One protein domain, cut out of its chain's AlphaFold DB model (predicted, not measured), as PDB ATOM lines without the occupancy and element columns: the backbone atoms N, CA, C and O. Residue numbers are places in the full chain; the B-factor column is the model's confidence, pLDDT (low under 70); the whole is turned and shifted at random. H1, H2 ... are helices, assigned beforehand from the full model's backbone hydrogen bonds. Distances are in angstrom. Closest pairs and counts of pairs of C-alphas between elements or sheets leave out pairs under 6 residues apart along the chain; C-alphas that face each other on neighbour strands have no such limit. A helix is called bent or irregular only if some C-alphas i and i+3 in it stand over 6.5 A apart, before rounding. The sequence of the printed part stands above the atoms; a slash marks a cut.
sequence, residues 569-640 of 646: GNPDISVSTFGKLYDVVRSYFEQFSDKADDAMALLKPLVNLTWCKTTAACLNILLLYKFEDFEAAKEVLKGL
ATOM      1  N   GLY A 569     -17.895  25.750  24.782       44.22
ATOM      2  CA  GLY A 569     -18.250  26.703  25.842       44.22
ATOM      3  C   GLY A 569     -19.533  27.543  25.717       44.22
ATOM      4  O   GLY A 569     -19.501  28.663  25.217       44.22
ATOM      5  N   ASN A 570     -20.596  27.131  26.421       36.94
ATOM      6  CA  ASN A 570     -21.536  28.087  27.023       36.94
ATOM      7  C   ASN A 570     -21.709  27.790  28.539       36.94
ATOM      8  O   ASN A 570     -22.029  26.645  28.893       36.94
ATOM      9  N   PRO A 571     -21.438  28.739  29.465       39.25
ATOM     10  CA  PRO A 571     -21.277  28.403  30.885       39.25
ATOM     11  C   PRO A 571     -22.566  28.109  31.663       39.25
ATOM     12  O   PRO A 571     -22.476  27.534  32.743       39.25
ATOM     13  N   ASP A 572     -23.735  28.499  31.158       38.59
ATOM     14  CA  ASP A 572     -24.910  28.725  32.011       38.59
ATOM     15  C   ASP A 572     -25.867  27.518  32.181       38.59
ATOM     16  O   ASP A 572     -25.880  26.591  31.369       38.59
ATOM     17  N   ILE A 573     -26.724  27.597  33.212       40.56
ATOM     18  CA  ILE A 573     -27.943  26.789  33.477       40.56
ATOM     19  C   ILE A 573     -27.753  25.367  34.057       40.56
ATOM     20  O   ILE A 573     -26.928  24.569  33.618       40.56
ATOM     21  N   SER A 574     -28.615  25.009  35.020       47.00
ATOM     22  CA  SER A 574     -28.638  23.728  35.747       47.00
ATOM     23  C   SER A 574     -28.896  22.490  34.876       47.00
ATOM     24  O   SER A 574     -28.269  21.459  35.113       47.00
ATOM     25  N   VAL A 575     -29.752  22.583  33.851       45.19
ATOM     26  CA  VAL A 575     -29.999  21.481  32.897       45.19
ATOM     27  C   VAL A 575     -28.760  21.192  32.036       45.19
ATOM     28  O   VAL A 575     -28.472  20.024  31.769       45.19
ATOM     29  N   SER A 576     -27.946  22.216  31.729       55.47
ATOM     30  CA  SER A 576     -26.692  22.033  30.979       55.47
ATOM     31  C   SER A 576     -25.731  21.070  31.679       55.47
ATOM     32  O   SER A 576     -24.947  20.398  31.016       55.47
ATOM     33  N   THR A 577     -25.819  20.948  33.008       60.12
ATOM     34  CA  THR A 577     -24.991  20.036  33.810       60.12
ATOM     35  C   THR A 577     -25.204  18.573  33.428       60.12
ATOM     36  O   THR A 577     -24.238  17.820  33.419       60.12
ATOM     37  N   PHE A 578     -26.431  18.157  33.085       64.69
ATOM     38  CA  PHE A 578     -26.712  16.770  32.694       64.69
ATOM     39  C   PHE A 578     -26.243  16.459  31.269       64.69
ATOM     40  O   PHE A 578     -25.675  15.391  31.053       64.69
ATOM     41  N   GLY A 579     -26.404  17.396  30.326       63.31
ATOM     42  CA  GLY A 579     -25.825  17.270  28.983       63.31
ATOM     43  C   GLY A 579     -24.294  17.208  29.039       63.31
ATOM     44  O   GLY A 579     -23.694  16.240  28.583       63.31
ATOM     45  N   LYS A 580     -23.669  18.163  29.745       65.94
ATOM     46  CA  LYS A 580     -22.219  18.188  30.013       65.94
ATOM     47  C   LYS A 580     -21.736  16.902  30.700       65.94
ATOM     48  O   LYS A 580     -20.681  16.391  30.351       65.94
ATOM     49  N   LEU A 581     -22.498  16.354  31.651       68.50
ATOM     50  CA  LEU A 581     -22.189  15.082  32.311       68.50
ATOM     51  C   LEU A 581     -22.241  13.897  31.336       68.50
ATOM     52  O   LEU A 581     -21.337  13.064  31.357       68.50
ATOM     53  N   TYR A 582     -23.250  13.835  30.464       69.56
ATOM     54  CA  TYR A 582     -23.330  12.816  29.417       69.56
ATOM     55  C   TYR A 582     -22.122  12.894  28.475       69.56
ATOM     56  O   TYR A 582     -21.467  11.879  28.244       69.56
ATOM     57  N   ASP A 583     -21.764  14.093  28.008       66.38
ATOM     58  CA  ASP A 583     -20.593  14.299  27.153       66.38
ATOM     59  C   ASP A 583     -19.273  13.966  27.850       66.38
ATOM     60  O   ASP A 583     -18.395  13.383  27.217       66.38
ATOM     61  N   VAL A 584     -19.125  14.261  29.145       68.81
ATOM     62  CA  VAL A 584     -17.945  13.851  29.922       68.81
ATOM     63  C   VAL A 584     -17.846  12.326  30.004       68.81
ATOM     64  O   VAL A 584     -16.772  11.783  29.762       68.81
ATOM     65  N   VAL A 585     -18.945  11.620  30.292       70.62
ATOM     66  CA  VAL A 585     -18.950  10.146  30.368       70.62
ATOM     67  C   VAL A 585     -18.718   9.513  28.989       70.62
ATOM     68  O   VAL A 585     -17.946   8.561  28.881       70.62
ATOM     69  N   ARG A 586     -19.311  10.060  27.921       70.50
ATOM     70  CA  ARG A 586     -19.078   9.625  26.532       70.50
ATOM     71  C   ARG A 586     -17.618   9.833  26.119       70.50
ATOM     72  O   ARG A 586     -16.965   8.877  25.715       70.50
ATOM     73  N   SER A 587     -17.094  11.047  26.291       67.56
ATOM     74  CA  SER A 587     -15.702  11.396  25.961       67.56
ATOM     75  C   SER A 587     -14.706  10.572  26.775       67.56
ATOM     76  O   SER A 587     -13.656  10.189  26.267       67.56
ATOM     77  N   TYR A 588     -15.050  10.257  28.030       69.88
ATOM     78  CA  TYR A 588     -14.280   9.347  28.866       69.88
ATOM     79  C   TYR A 588     -14.198   7.952  28.240       69.88
ATOM     80  O   TYR A 588     -13.100   7.420  28.151       69.88
ATOM     81  N   PHE A 589     -15.307   7.378  27.755       68.75
ATOM     82  CA  PHE A 589     -15.295   6.071  27.085       68.75
ATOM     83  C   PHE A 589     -14.625   6.082  25.705       68.75
ATOM     84  O   PHE A 589     -14.024   5.077  25.328       68.75
ATOM     85  N   GLU A 590     -14.666   7.199  24.977       67.31
ATOM     86  CA  GLU A 590     -13.914   7.379  23.727       67.31
ATOM     87  C   GLU A 590     -12.400   7.404  23.992       67.31
ATOM     88  O   GLU A 590     -11.657   6.641  23.383       67.31
ATOM     89  N   GLN A 591     -11.939   8.209  24.956       65.31
ATOM     90  CA  GLN A 591     -10.517   8.312  25.326       65.31
ATOM     91  C   GLN A 591     -10.021   7.149  26.200       65.31
ATOM     92  O   GLN A 591      -8.812   6.965  26.360       65.31
ATOM     93  N   PHE A 592     -10.935   6.326  26.727       66.00
ATOM     94  CA  PHE A 592     -10.633   5.131  27.517       66.00
ATOM     95  C   PHE A 592      -9.681   4.189  26.782       66.00
ATOM     96  O   PHE A 592      -8.979   3.422  27.436       66.00
ATOM     97  N   SER A 593      -9.639   4.217  25.442       60.88
ATOM     98  CA  SER A 593      -8.741   3.397  24.626       60.88
ATOM     99  C   SER A 593      -7.255   3.715  24.836       60.88
ATOM    100  O   SER A 593      -6.476   2.760  24.899       60.88
ATOM    101  N   ASP A 594      -6.881   4.986  25.030       64.25
ATOM    102  CA  ASP A 594      -5.539   5.469  24.670       64.25
ATOM    103  C   ASP A 594      -4.596   5.759  25.854       64.25
ATOM    104  O   ASP A 594      -3.448   5.309  25.824       64.25
ATOM    105  N   LYS A 595      -5.025   6.502  26.893       67.19
ATOM    106  CA  LYS A 595      -4.149   6.939  28.011       67.19
ATOM    107  C   LYS A 595      -4.887   7.132  29.343       67.19
ATOM    108  O   LYS A 595      -5.949   7.744  29.391       67.19
ATOM    109  N   ALA A 596      -4.268   6.685  30.441       66.00
ATOM    110  CA  ALA A 596      -4.832   6.769  31.794       66.00
ATOM    111  C   ALA A 596      -4.979   8.213  32.317       66.00
ATOM    112  O   ALA A 596      -6.044   8.579  32.811       66.00
ATOM    113  N   ASP A 597      -3.935   9.038  32.196       68.38
ATOM    114  CA  ASP A 597      -3.917  10.394  32.771       68.38
ATOM    115  C   ASP A 597      -4.946  11.331  32.117       68.38
ATOM    116  O   ASP A 597      -5.605  12.116  32.807       68.38
ATOM    117  N   ASP A 598      -5.125  11.208  30.799       67.12
ATOM    118  CA  ASP A 598      -6.091  11.991  30.024       67.12
ATOM    119  C   ASP A 598      -7.533  11.594  30.406       67.12
ATOM    120  O   ASP A 598      -8.359  12.454  30.725       67.12
ATOM    121  N   ALA A 599      -7.812  10.289  30.528       65.81
ATOM    122  CA  ALA A 599      -9.095   9.785  31.023       65.81
ATOM    123  C   ALA A 599      -9.377  10.209  32.484       65.81
ATOM    124  O   ALA A 599     -10.498  10.602  32.812       65.81
ATOM    125  N   MET A 600      -8.367  10.222  33.364       70.88
ATOM    126  CA  MET A 600      -8.505  10.741  34.735       70.88
ATOM    127  C   MET A 600      -8.772  12.248  34.783       70.88
ATOM    128  O   MET A 600      -9.485  12.721  35.674       70.88
ATOM    129  N   ALA A 601      -8.234  13.028  33.840       71.75
ATOM    130  CA  ALA A 601      -8.522  14.455  33.750       71.75
ATOM    131  C   ALA A 601     -10.011  14.716  33.458       71.75
ATOM    132  O   ALA A 601     -10.595  15.614  34.074       71.75
ATOM    133  N   LEU A 602     -10.638  13.888  32.613       67.50
ATOM    134  CA  LEU A 602     -12.074  13.944  32.312       67.50
ATOM    135  C   LEU A 602     -12.973  13.593  33.507       67.50
ATOM    136  O   LEU A 602     -14.104  14.065  33.560       67.50
ATOM    137  N   LEU A 603     -12.500  12.825  34.493       71.38
ATOM    138  CA  LEU A 603     -13.291  12.506  35.691       71.38
ATOM    139  C   LEU A 603     -13.315  13.642  36.735       71.38
ATOM    140  O   LEU A 603     -14.206  13.668  37.587       71.38
ATOM    141  N   LYS A 604     -12.394  14.617  36.676       72.62
ATOM    142  CA  LYS A 604     -12.308  15.719  37.663       72.62
ATOM    143  C   LYS A 604     -13.596  16.555  37.803       72.62
ATOM    144  O   LYS A 604     -13.973  16.828  38.944       72.62
ATOM    145  N   PRO A 605     -14.312  16.939  36.724       68.25
ATOM    146  CA  PRO A 605     -15.609  17.607  36.838       68.25
ATOM    147  C   PRO A 605     -16.651  16.770  37.590       68.25
ATOM    148  O   PRO A 605     -17.467  17.333  38.314       68.25
ATOM    149  N   LEU A 606     -16.597  15.437  37.472       68.75
ATOM    150  CA  LEU A 606     -17.562  14.527  38.098       68.75
ATOM    151  C   LEU A 606     -17.361  14.434  39.610       68.75
ATOM    152  O   LEU A 606     -18.328  14.455  40.365       68.75
ATOM    153  N   VAL A 607     -16.106  14.386  40.063       68.19
ATOM    154  CA  VAL A 607     -15.753  14.330  41.494       68.19
ATOM    155  C   VAL A 607     -16.238  15.577  42.249       68.19
ATOM    156  O   VAL A 607     -16.608  15.488  43.421       68.19
ATOM    157  N   ASN A 608     -16.297  16.726  41.570       68.25
ATOM    158  CA  ASN A 608     -16.790  17.984  42.137       68.25
ATOM    159  C   ASN A 608     -18.327  18.047  42.259       68.25
ATOM    160  O   ASN A 608     -18.845  18.897  42.985       68.25
ATOM    161  N   LEU A 609     -19.066  17.158  41.586       69.94
ATOM    162  CA  LEU A 609     -20.525  17.073  41.667       69.94
ATOM    163  C   LEU A 609     -20.924  16.048  42.734       69.94
ATOM    164  O   LEU A 609     -20.701  14.845  42.600       69.94
ATOM    165  N   THR A 610     -21.553  16.515  43.814       65.88
ATOM    166  CA  THR A 610     -21.876  15.689  44.994       65.88
ATOM    167  C   THR A 610     -22.746  14.469  44.692       65.88
ATOM    168  O   THR A 610     -22.606  13.456  45.371       65.88
ATOM    169  N   TRP A 611     -23.594  14.558  43.670       66.81
ATOM    170  CA  TRP A 611     -24.500  13.511  43.194       66.81
ATOM    171  C   TRP A 611     -23.884  12.599  42.115       66.81
ATOM    172  O   TRP A 611     -24.481  11.587  41.765       66.81
ATOM    173  N   CYS A 612     -22.675  12.899  41.623       71.38
ATOM    174  CA  CYS A 612     -21.941  12.065  40.661       71.38
ATOM    175  C   CYS A 612     -20.832  11.221  41.309       71.38
ATOM    176  O   CYS A 612     -20.133  10.498  40.600       71.38
ATOM    177  N   LYS A 613     -20.647  11.300  42.635       73.31
ATOM    178  CA  LYS A 613     -19.552  10.630  43.363       73.31
ATOM    179  C   LYS A 613     -19.455   9.136  43.064       73.31
ATOM    180  O   LYS A 613     -18.372   8.661  42.733       73.31
ATOM    181  N   THR A 614     -20.576   8.414  43.118       76.94
ATOM    182  CA  THR A 614     -20.626   6.981  42.794       76.94
ATOM    183  C   THR A 614     -20.217   6.727  41.345       76.94
ATOM    184  O   THR A 614     -19.364   5.884  41.097       76.94
ATOM    185  N   THR A 615     -20.744   7.498  40.387       76.00
ATOM    186  CA  THR A 615     -20.386   7.391  38.962       76.00
ATOM    187  C   THR A 615     -18.893   7.628  38.737       76.00
ATOM    188  O   THR A 615     -18.240   6.822  38.081       76.00
ATOM    189  N   ALA A 616     -18.331   8.689  39.323       77.38
ATOM    190  CA  ALA A 616     -16.912   9.014  39.216       77.38
ATOM    191  C   ALA A 616     -16.022   7.908  39.810       77.38
ATOM    192  O   ALA A 616     -15.030   7.522  39.195       77.38
ATOM    193  N   ALA A 617     -16.398   7.361  40.970       80.75
ATOM    194  CA  ALA A 617     -15.683   6.260  41.608       80.75
ATOM    195  C   ALA A 617     -15.766   4.960  40.790       80.75
ATOM    196  O   ALA A 617     -14.745   4.312  40.584       80.75
ATOM    197  N   CYS A 618     -16.941   4.602  40.260       82.00
ATOM    198  CA  CYS A 618     -17.109   3.426  39.402       82.00
ATOM    199  C   CYS A 618     -16.314   3.539  38.092       82.00
ATOM    200  O   CYS A 618     -15.664   2.573  37.700       82.00
ATOM    201  N   LEU A 619     -16.319   4.704  37.434       80.75
ATOM    202  CA  LEU A 619     -15.511   4.928  36.230       80.75
ATOM    203  C   LEU A 619     -14.011   4.851  36.548       80.75
ATOM    204  O   LEU A 619     -13.289   4.153  35.841       80.75
ATOM    205  N   ASN A 620     -13.558   5.463  37.646       82.38
ATOM    206  CA  ASN A 620     -12.170   5.366  38.110       82.38
ATOM    207  C   ASN A 620     -11.753   3.905  38.382       82.38
ATOM    208  O   ASN A 620     -10.719   3.460  37.899       82.38
ATOM    209  N   ILE A 621     -12.593   3.116  39.066       84.06
ATOM    210  CA  ILE A 621     -12.362   1.675  39.273       84.06
ATOM    211  C   ILE A 621     -12.212   0.944  37.930       84.06
ATOM    212  O   ILE A 621     -11.267   0.177  37.768       84.06
ATOM    213  N   LEU A 622     -13.081   1.207  36.945       82.44
ATOM    214  CA  LEU A 622     -12.966   0.610  35.606       82.44
ATOM    215  C   LEU A 622     -11.662   1.004  34.889       82.44
ATOM    216  O   LEU A 622     -11.086   0.170  34.189       82.44
ATOM    217  N   LEU A 623     -11.172   2.235  35.077       80.88
ATOM    218  CA  LEU A 623      -9.881   2.675  34.536       80.88
ATOM    219  C   LEU A 623      -8.719   1.912  35.169       80.88
ATOM    220  O   LEU A 623      -7.890   1.347  34.462       80.88
ATOM    221  N   LEU A 624      -8.687   1.868  36.500       83.25
ATOM    222  CA  LEU A 624      -7.633   1.211  37.267       83.25
ATOM    223  C   LEU A 624      -7.576  -0.289  36.945       83.25
ATOM    224  O   LEU A 624      -6.495  -0.818  36.709       83.25
ATOM    225  N   TYR A 625      -8.732  -0.945  36.790       82.69
ATOM    226  CA  TYR A 625      -8.812  -2.323  36.289       82.69
ATOM    227  C   TYR A 625      -8.264  -2.485  34.863       82.69
ATOM    228  O   TYR A 625      -7.586  -3.475  34.596       82.69
ATOM    229  N   LYS A 626      -8.517  -1.537  33.945       82.00
ATOM    230  CA  LYS A 626      -7.950  -1.579  32.584       82.00
ATOM    231  C   LYS A 626      -6.416  -1.475  32.592       82.00
ATOM    232  O   LYS A 626      -5.774  -2.087  31.741       82.00
ATOM    233  N   PHE A 627      -5.840  -0.711  33.517       83.75
ATOM    234  CA  PHE A 627      -4.389  -0.550  33.667       83.75
ATOM    235  C   PHE A 627      -3.771  -1.498  34.718       83.75
ATOM    236  O   PHE A 627      -2.631  -1.294  35.123       83.75
ATOM    237  N   GLU A 628      -4.504  -2.543  35.122       87.50
ATOM    238  CA  GLU A 628      -4.079  -3.602  36.057       87.50
ATOM    239  C   GLU A 628      -3.692  -3.122  37.480       87.50
ATOM    240  O   GLU A 628      -3.099  -3.871  38.259       87.50
ATOM    241  N   ASP A 629      -4.091  -1.907  37.882       88.06
ATOM    242  CA  ASP A 629      -3.885  -1.366  39.237       88.06
ATOM    243  C   ASP A 629      -5.036  -1.756  40.185       88.06
ATOM    244  O   ASP A 629      -5.898  -0.964  40.587       88.06
ATOM    245  N   PHE A 630      -5.069  -3.046  40.523       89.88
ATOM    246  CA  PHE A 630      -6.140  -3.635  41.326       89.88
ATOM    247  C   PHE A 630      -6.149  -3.168  42.792       89.88
ATOM    248  O   PHE A 630      -7.216  -3.135  43.409       89.88
ATOM    249  N   GLU A 631      -5.001  -2.794  43.371       90.12
ATOM    250  CA  GLU A 631      -4.961  -2.307  44.757       90.12
ATOM    251  C   GLU A 631      -5.438  -0.848  44.849       90.12
ATOM    252  O   GLU A 631      -6.239  -0.549  45.736       90.12
ATOM    253  N   ALA A 632      -5.094   0.039  43.904       86.19
ATOM    254  CA  ALA A 632      -5.700   1.374  43.869       86.19
ATOM    255  C   ALA A 632      -7.224   1.302  43.662       86.19
ATOM    256  O   ALA A 632      -7.976   2.001  44.346       86.19
ATOM    257  N   ALA A 633      -7.703   0.411  42.783       86.38
ATOM    258  CA  ALA A 633      -9.138   0.211  42.560       86.38
ATOM    259  C   ALA A 633      -9.880  -0.213  43.844       86.38
ATOM    260  O   ALA A 633     -10.990   0.243  44.122       86.38
ATOM    261  N   LYS A 634      -9.242  -1.052  44.660       87.25
ATOM    262  CA  LYS A 634      -9.760  -1.540  45.942       87.25
ATOM    263  C   LYS A 634      -9.768  -0.460  47.026       87.25
ATOM    264  O   LYS A 634     -10.711  -0.425  47.813       87.25
ATOM    265  N   GLU A 635      -8.791   0.449  47.055       87.94
ATOM    266  CA  GLU A 635      -8.845   1.630  47.934       87.94
ATOM    267  C   GLU A 635      -9.975   2.595  47.538       87.94
ATOM    268  O   GLU A 635     -10.695   3.084  48.409       87.94
ATOM    269  N   VAL A 636     -10.207   2.813  46.235       84.88
ATOM    270  CA  VAL A 636     -11.359   3.603  45.757       84.88
ATOM    271  C   VAL A 636     -12.682   2.945  46.166       84.88
ATOM    272  O   VAL A 636     -13.594   3.642  46.613       84.88
ATOM    273  N   LEU A 637     -12.778   1.613  46.076       84.00
ATOM    274  CA  LEU A 637     -13.972   0.861  46.470       84.00
ATOM    275  C   LEU A 637     -14.274   0.976  47.974       84.00
ATOM    276  O   LEU A 637     -15.419   1.239  48.326       84.00
ATOM    277  N   LYS A 638     -13.266   0.883  48.857       84.69
ATOM    278  CA  LYS A 638     -13.443   1.106  50.311       84.69
ATOM    279  C   LYS A 638     -14.022   2.486  50.633       84.69
ATOM    280  O   LYS A 638     -14.777   2.647  51.588       84.69
ATOM    281  N   GLY A 639     -13.702   3.493  49.815       76.31
ATOM    282  CA  GLY A 639     -14.290   4.832  49.912       76.31
ATOM    283  C   GLY A 639     -15.811   4.876  49.696       76.31
ATOM    284  O   GLY A 639     -16.444   5.867  50.063       76.31
ATOM    285  N   LEU A 640     -16.405   3.815  49.136       75.25
ATOM    286  CA  LEU A 640     -17.844   3.670  48.904       75.25
ATOM    287  C   LEU A 640     -18.567   2.820  49.964       75.25
ATOM    288  O   LEU A 640     -19.795   2.838  49.971       75.25
TER     289      LEU A 640
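AT A GLANCE: This is residues 569 to 640 of the 646 residues of the protein "ANK_REP_REGION domain-containing protein" of Macrostomum lignano (UniProt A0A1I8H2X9). Four helices form a flat, zigzag slab, each folding back on the one before it: H2 packs on H1, H3 on H2 and H4 on H3. H2 sits over the gap between H1 and H3, H4 makes one margin of the slab, and residues 569 to 576 stick out at the start of H1. The printed part has 72 residues, with named helices H1, H2, H3 and H4 in that order and no named strand, and its class is all helix. It is compact, with a radius of gyration of the C-alphas of 12.8 A and spans of 39 by 27 by 13 A.

IN THESE COORDINATES: H1, residues 576 to 591, begins at C-alpha 576 (-26.692, 22.033, 30.979) and is 22.0 A long from first to last C-alpha. H2, residues 596 to 607, is 16.4 A long and only just irregular: C-alphas 602 and 605 are 6.8 A apart. H3, residues 613 to 626, is 20.0 A long. H4, residues 630 to 638, is 12.5 A long and ends at C-alpha 638 (-13.443, 1.106, 50.311).

HOW THE PARTS SIT: The helix packing is mostly aligned: the 3 pairs of helices that touch, H1 and H2, H2 and H3, and H3 and H4, are each at a shallow tilt. H1 and H2, a helical hairpin, touch at a shallow tilt of 17 degrees, opposite ways; their closest C-alphas, of Tyr 588 and Ala 599, are 5.6 A apart. H2 and H3, also a hairpin, touch at a shallow tilt of 11 degrees, opposite ways, closest at Val 607 and Lys 613, C-alphas 5.6 A apart. The hairpin H3 and H4 touches at a shallow tilt of 14 degrees, opposite ways, with the closest C-alphas, of Ile 621 and Ala 633, 4.8 A apart. H1 and H3 are near each other, with 7 pairs of C-alphas within 10 A; H4 is apart from H1 and H2. In H1, H3 and H4 every O i to N i+4 pair is within hydrogen-bond range; in H2, 5 of 8 are.

THE WHOLE: The C-alphas farthest apart, of Asp 572 and Glu 631, are 39.0 A apart. The printed part has no cut, and its three links between helices are tight. The mean pLDDT of the printed part is 70.8; 37 residues are under 70, among them residues 569 to 584 and 587 to 599.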